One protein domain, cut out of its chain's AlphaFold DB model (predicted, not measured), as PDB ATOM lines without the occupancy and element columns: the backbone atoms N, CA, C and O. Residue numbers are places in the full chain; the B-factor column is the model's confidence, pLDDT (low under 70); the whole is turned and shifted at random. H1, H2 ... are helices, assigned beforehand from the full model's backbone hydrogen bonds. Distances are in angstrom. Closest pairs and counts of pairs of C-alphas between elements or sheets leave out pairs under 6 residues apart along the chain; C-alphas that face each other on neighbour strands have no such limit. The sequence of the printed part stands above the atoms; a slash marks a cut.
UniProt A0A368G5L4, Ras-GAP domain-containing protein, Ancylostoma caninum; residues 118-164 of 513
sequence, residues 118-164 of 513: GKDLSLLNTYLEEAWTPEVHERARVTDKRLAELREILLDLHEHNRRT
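What this domain is: This is residues 118 to 164 of the 513 residues of the protein "Ras-GAP domain-containing protein" of Ancylostoma caninum (UniProt A0A368G5L4). One long helix, H3, has the short helix H2 folded back on its first turns as a lopsided helical hairpin, while H1 comes near the middle of H3 with its later part. Residues 118 to 124 of H1 and 159 to 164 of H3 stick out. The printed part has 47 residues, 44 of them in the three named helices H1, H2 and H3 in chain order, with no named strand; its class is all helix, and it is elongated at 33 by 20 by 17 A and only just compact, close to loose, with a radius of gyration of the C-alphas of 11.2 A.

Where its parts are: Find C-alpha 145 at (-53.681, -35.163, -11.503); from there H3 runs 30.4 A to C-alpha 164 at (-55.994, -44.392, -40.357). H2 is residues 134 to 143, 14.4 A; H1 is residues 118 to 131, 19.9 A.

How they stand to each other: With residues 147 to 151 alone, H3 touches H2, closest at C-alphas 148 and 141, 4.9 A; this hairpin runs opposite ways at a steep tilt of 37 degrees, only just beyond shallow. H1 and H3 are close but not clearly touching, closest at C-alphas 129 and 154, 7.3 A. H1 and H2 are apart. Every O i to N i+4 pair is within hydrogen-bond range in H1 and H2, 12 of 16 in H3.

The domain as a whole: The printed part has no cut, both links are tight, and no printed residue is under 70 in pLDDT.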
ATOM      1  N   GLY A 118     -54.387 -26.727 -35.915       92.44
ATOM      2  CA  GLY A 118     -54.279 -28.126 -36.335       92.44
ATOM      3  C   GLY A 118     -52.827 -28.548 -36.555       92.44
ATOM      4  O   GLY A 118     -52.402 -29.606 -36.077       92.44
ATOM      5  N   LYS A 119     -52.043 -27.690 -37.218       91.94
ATOM      6  CA  LYS A 119     -50.603 -27.902 -37.414       91.94
ATOM      7  C   LYS A 119     -49.842 -27.906 -36.088       91.94
ATOM      8  O   LYS A 119     -49.059 -28.824 -35.847       91.94
ATOM      9  N   ASP A 120     -50.081 -26.914 -35.233       93.69
ATOM     10  CA  ASP A 120     -49.365 -26.782 -33.960       93.69
ATOM     11  C   ASP A 120     -49.704 -27.923 -32.988       93.69
ATOM     12  O   ASP A 120     -48.809 -28.439 -32.320       93.69
ATOM     13  N   LEU A 121     -50.962 -28.384 -32.956       91.81
ATOM     14  CA  LEU A 121     -51.364 -29.556 -32.169       91.81
ATOM     15  C   LEU A 121     -50.725 -30.846 -32.684       91.81
ATOM     16  O   LEU A 121     -50.280 -31.662 -31.881       91.81
ATOM     17  N   SER A 122     -50.644 -31.022 -34.003       91.00
ATOM     18  CA  SER A 122     -49.979 -32.188 -34.596       91.00
ATOM     19  C   SER A 122     -48.491 -32.215 -34.241       91.00
ATOM     20  O   SER A 122     -47.970 -33.252 -33.837       91.00
ATOM     21  N   LEU A 123     -47.819 -31.062 -34.322       92.94
ATOM     22  CA  LEU A 123     -46.412 -30.929 -33.951       92.94
ATOM     23  C   LEU A 123     -46.191 -31.170 -32.450       92.94
ATOM     24  O   LEU A 123     -45.261 -31.875 -32.064       92.94
ATOM     25  N   LEU A 124     -47.071 -30.622 -31.607       92.69
ATOM     26  CA  LEU A 124     -47.054 -30.869 -30.169       92.69
ATOM     27  C   LEU A 124     -47.230 -32.359 -29.858       92.69
ATOM     28  O   LEU A 124     -46.500 -32.875 -29.018       92.69
ATOM     29  N   ASN A 125     -48.149 -33.052 -30.540       90.12
ATOM     30  CA  ASN A 125     -48.333 -34.493 -30.380       90.12
ATOM     31  C   ASN A 125     -47.042 -35.253 -30.706       90.12
ATOM     32  O   ASN A 125     -46.617 -36.076 -29.907       90.12
ATOM     33  N   THR A 126     -46.368 -34.927 -31.812       90.44
ATOM     34  CA  THR A 126     -45.076 -35.544 -32.163       90.44
ATOM     35  C   THR A 126     -44.013 -35.323 -31.082       90.44
ATOM     36  O   THR A 126     -43.345 -36.271 -30.679       90.44
ATOM     37  N   TYR A 127     -43.875 -34.098 -30.564       92.12
ATOM     38  CA  TYR A 127     -42.916 -33.823 -29.488       92.12
ATOM     39  C   TYR A 127     -43.272 -34.530 -28.181       92.12
ATOM     40  O   TYR A 127     -42.379 -34.968 -27.459       92.12
ATOM     41  N   LEU A 128     -44.562 -34.642 -27.862       90.75
ATOM     42  CA  LEU A 128     -45.017 -35.376 -26.688       90.75
ATOM     43  C   LEU A 128     -44.787 -36.877 -26.854       90.75
ATOM     44  O   LEU A 128     -44.297 -37.490 -25.922       90.75
ATOM     45  N   GLU A 129     -45.047 -37.474 -28.012       84.88
ATOM     46  CA  GLU A 129     -44.746 -38.893 -28.248       84.88
ATOM     47  C   GLU A 129     -43.254 -39.211 -28.053       84.88
ATOM     48  O   GLU A 129     -42.917 -40.242 -27.475       84.88
ATOM     49  N   GLU A 130     -42.361 -38.310 -28.474       87.62
ATOM     50  CA  GLU A 130     -40.914 -38.478 -28.301       87.62
ATOM     51  C   GLU A 130     -40.453 -38.233 -26.852       87.62
ATOM     52  O   GLU A 130     -39.623 -38.974 -26.322       87.62
ATOM     53  N   ALA A 131     -40.984 -37.201 -26.190       89.12
ATOM     54  CA  ALA A 131     -40.501 -36.759 -24.880       89.12
ATOM     55  C   ALA A 131     -41.263 -37.358 -23.680       89.12
ATOM     56  O   ALA A 131     -40.767 -37.315 -22.549       89.12
ATOM     57  N   TRP A 132     -42.475 -37.880 -23.877       87.06
ATOM     58  CA  TRP A 132     -43.365 -38.336 -22.804       87.06
ATOM     59  C   TRP A 132     -43.078 -39.783 -22.395       87.06
ATOM     60  O   TRP A 132     -43.848 -40.709 -22.654       87.06
ATOM     61  N   THR A 133     -41.951 -39.983 -21.714       87.00
ATOM     62  CA  THR A 133     -41.566 -41.304 -21.202       87.00
ATOM     63  C   THR A 133     -42.404 -41.721 -19.979       87.00
ATOM     64  O   THR A 133     -42.993 -40.868 -19.301       87.00
ATOM     65  N   PRO A 134     -42.456 -43.023 -19.628       84.19
ATOM     66  CA  PRO A 134     -43.147 -43.498 -18.425       84.19
ATOM     67  C   PRO A 134     -42.678 -42.811 -17.130       84.19
ATOM     68  O   PRO A 134     -43.485 -42.547 -16.237       84.19
ATOM     69  N   GLU A 135     -41.394 -42.458 -17.035       86.38
ATOM     70  CA  GLU A 135     -40.816 -41.757 -15.882       86.38
ATOM     71  C   GLU A 135     -41.307 -40.308 -15.793       86.38
ATOM     72  O   GLU A 135     -41.589 -39.804 -14.700       86.38
ATOM     73  N   VAL A 136     -41.421 -39.630 -16.943       86.75
ATOM     74  CA  VAL A 136     -42.001 -38.282 -17.031       86.75
ATOM     75  C   VAL A 136     -43.472 -38.329 -16.640       86.75
ATOM     76  O   VAL A 136     -43.916 -37.495 -15.850       86.75
ATOM     77  N   HIS A 137     -44.200 -39.334 -17.123       85.94
ATOM     78  CA  HIS A 137     -45.608 -39.517 -16.808       85.94
ATOM     79  C   HIS A 137     -45.852 -39.699 -15.306       85.94
ATOM     80  O   HIS A 137     -46.697 -39.007 -14.739       85.94
ATOM     81  N   GLU A 138     -45.085 -40.560 -14.630       86.94
ATOM     82  CA  GLU A 138     -45.280 -40.782 -13.194       86.94
ATOM     83  C   GLU A 138     -44.955 -39.522 -12.377       86.94
ATOM     84  O   GLU A 138     -45.697 -39.152 -11.465       86.94
ATOM     85  N   ARG A 139     -43.905 -38.780 -12.755       86.25
ATOM     86  CA  ARG A 139     -43.583 -37.492 -12.119       86.25
ATOM     87  C   ARG A 139     -44.672 -36.439 -12.358       86.25
ATOM     88  O   ARG A 139     -45.018 -35.686 -11.441       86.25
ATOM     89  N   ALA A 140     -45.208 -36.374 -13.575       85.50
ATOM     90  CA  ALA A 140     -46.263 -35.438 -13.950       85.50
ATOM     91  C   ALA A 140     -47.563 -35.732 -13.192       85.50
ATOM     92  O   ALA A 140     -48.143 -34.816 -12.613       85.50
ATOM     93  N   ARG A 141     -47.955 -37.009 -13.097       85.50
ATOM     94  CA  ARG A 141     -49.145 -37.484 -12.373       85.50
ATOM     95  C   ARG A 141     -49.136 -37.102 -10.893       85.50
ATOM     96  O   ARG A 141     -50.177 -36.761 -10.334       85.50
ATOM     97  N   VAL A 142     -47.963 -37.149 -10.256       86.75
ATOM     98  CA  VAL A 142     -47.787 -36.737  -8.852       86.75
ATOM     99  C   VAL A 142     -47.923 -35.220  -8.688       86.75
ATOM    100  O   VAL A 142     -48.425 -34.756  -7.665       86.75
ATOM    101  N   THR A 143     -47.493 -34.448  -9.688       86.81
ATOM    102  CA  THR A 143     -47.496 -32.978  -9.642       86.81
ATOM    103  C   THR A 143     -48.879 -32.399  -9.941       86.81
ATOM    104  O   THR A 143     -49.344 -31.513  -9.224       86.81
ATOM    105  N   ASP A 144     -49.549 -32.909 -10.975       85.19
ATOM    106  CA  ASP A 144     -50.905 -32.521 -11.349       85.19
ATOM    107  C   ASP A 144     -51.688 -33.743 -11.842       85.19
ATOM    108  O   ASP A 144     -51.329 -34.395 -12.824       85.19
ATOM    109  N   LYS A 145     -52.807 -34.032 -11.171       80.50
ATOM    110  CA  LYS A 145     -53.681 -35.163 -11.503       80.50
ATOM    111  C   LYS A 145     -54.273 -35.054 -12.908       80.50
ATOM    112  O   LYS A 145     -54.542 -36.083 -13.512       80.50
ATOM    113  N   ARG A 146     -54.431 -33.838 -13.445       80.12
ATOM    114  CA  ARG A 146     -54.943 -33.604 -14.808       80.12
ATOM    115  C   ARG A 146     -53.986 -34.118 -15.886       80.12
ATOM    116  O   ARG A 146     -54.418 -34.480 -16.968       80.12
ATOM    117  N   LEU A 147     -52.689 -34.201 -15.583       80.81
ATOM    118  CA  LEU A 147     -51.678 -34.727 -16.507       80.81
ATOM    119  C   LEU A 147     -51.675 -36.262 -16.576       80.81
ATOM    120  O   LEU A 147     -51.013 -36.833 -17.441       80.81
ATOM    121  N   ALA A 148     -52.415 -36.937 -15.689       79.31
ATOM    122  CA  ALA A 148     -52.613 -38.381 -15.759       79.31
ATOM    123  C   ALA A 148     -53.395 -38.775 -17.023       79.31
ATOM    124  O   ALA A 148     -53.059 -39.750 -17.686       79.31
ATOM    125  N   GLU A 149     -54.395 -37.969 -17.382       83.75
ATOM    126  CA  GLU A 149     -55.277 -38.202 -18.530       83.75
ATOM    127  C   GLU A 149     -54.548 -38.003 -19.867       83.75
ATOM    128  O   GLU A 149     -54.905 -38.619 -20.866       83.75
ATOM    129  N   LEU A 150     -53.467 -37.212 -19.883       84.88
ATOM    130  CA  LEU A 150     -52.703 -36.921 -21.097       84.88
ATOM    131  C   LEU A 150     -52.119 -38.184 -21.744       84.88
ATOM    132  O   LEU A 150     -52.070 -38.274 -22.964       84.88
ATOM    133  N   ARG A 151     -51.695 -39.173 -20.949       80.81
ATOM    134  CA  ARG A 151     -51.137 -40.417 -21.499       80.81
ATOM    135  C   ARG A 151     -52.185 -41.238 -22.235       80.81
ATOM    136  O   ARG A 151     -51.875 -41.783 -23.287       80.81
ATOM    137  N   GLU A 152     -53.396 -41.307 -21.700       82.38
ATOM    138  CA  GLU A 152     -54.496 -42.022 -22.349       82.38
ATOM    139  C   GLU A 152     -54.890 -41.316 -23.650       82.38
ATOM    140  O   GLU A 152     -54.989 -41.961 -24.688       82.38
ATOM    141  N   ILE A 153     -54.953 -39.980 -23.636       87.12
ATOM    142  CA  ILE A 153     -55.203 -39.175 -24.839       87.12
ATOM    143  C   ILE A 153     -54.139 -39.434 -25.920       87.12
ATOM    144  O   ILE A 153     -54.490 -39.630 -27.080       87.12
ATOM    145  N   LEU A 154     -52.850 -39.458 -25.557       85.38
ATOM    146  CA  LEU A 154     -51.757 -39.728 -26.503       85.38
ATOM    147  C   LEU A 154     -51.816 -41.158 -27.066       85.38
ATOM    148  O   LEU A 154     -51.574 -41.358 -28.254       85.38
ATOM    149  N   LEU A 155     -52.163 -42.150 -26.240       84.19
ATOM    150  CA  LEU A 155     -52.328 -43.539 -26.683       84.19
ATOM    151  C   LEU A 155     -53.511 -43.693 -27.643       84.19
ATOM    152  O   LEU A 155     -53.377 -44.354 -28.675       84.19
ATOM    153  N   ASP A 156     -54.637 -43.052 -27.336       86.38
ATOM    154  CA  ASP A 156     -55.820 -43.048 -28.195       86.38
ATOM    155  C   ASP A 156     -55.525 -42.389 -29.549       86.38
ATOM    156  O   ASP A 156     -55.896 -42.926 -30.598       86.38
ATOM    157  N   LEU A 157     -54.799 -41.266 -29.548       85.88
ATOM    158  CA  LEU A 157     -54.343 -40.579 -30.762       85.88
ATOM    159  C   LEU A 157     -53.383 -41.438 -31.588       85.88
ATOM    160  O   LEU A 157     -53.561 -41.560 -32.802       85.88
ATOM    161  N   HIS A 158     -52.401 -42.069 -30.946       83.50
ATOM    162  CA  HIS A 158     -51.450 -42.956 -31.611       83.50
ATOM    163  C   HIS A 158     -52.164 -44.126 -32.296       83.50
ATOM    164  O   HIS A 158     -51.923 -44.446 -33.462       83.50
ATOM    165  N   GLU A 159     -53.100 -44.745 -31.585       84.81
ATOM    166  CA  GLU A 159     -53.879 -45.864 -32.089       84.81
ATOM    167  C   GLU A 159     -54.839 -45.433 -33.216       84.81
ATOM    168  O   GLU A 159     -55.018 -46.163 -34.195       84.81
ATOM    169  N   HIS A 160     -55.402 -44.223 -33.148       83.19
ATOM    170  CA  HIS A 160     -56.181 -43.638 -34.241       83.19
ATOM    171  C   HIS A 160     -55.319 -43.365 -35.489       83.19
ATOM    172  O   HIS A 160     -55.716 -43.723 -36.602       83.19
ATOM    173  N   ASN A 161     -54.108 -42.825 -35.320       81.25
ATOM    174  CA  ASN A 161     -53.136 -42.630 -36.404       81.25
ATOM    175  C   ASN A 161     -52.711 -43.961 -37.042       81.25
ATOM    176  O   ASN A 161     -52.616 -44.077 -38.264       81.25
ATOM    177  N   ARG A 162     -52.526 -45.012 -36.238       80.00
ATOM    178  CA  ARG A 162     -52.196 -46.355 -36.733       80.00
ATOM    179  C   ARG A 162     -53.336 -46.965 -37.555       80.00
ATOM    180  O   ARG A 162     -53.092 -47.587 -38.590       80.00
ATOM    181  N   ARG A 163     -54.587 -46.787 -37.116       79.81
ATOM    182  CA  ARG A 163     -55.786 -47.280 -37.825       79.81
ATOM    183  C   ARG A 163     -56.037 -46.534 -39.134       79.81
ATOM    184  O   ARG A 163     -56.374 -47.163 -40.135       79.81
ATOM    185  N   THR A 164     -55.844 -45.219 -39.148       71.69
ATOM    186  CA  THR A 164     -55.994 -44.392 -40.357       71.69
ATOM    187  C   THR A 164     -54.885 -44.669 -41.374       71.69
ATOM    188  O   THR A 164     -55.184 -44.833 -42.557       71.69
TER     189      THR A 164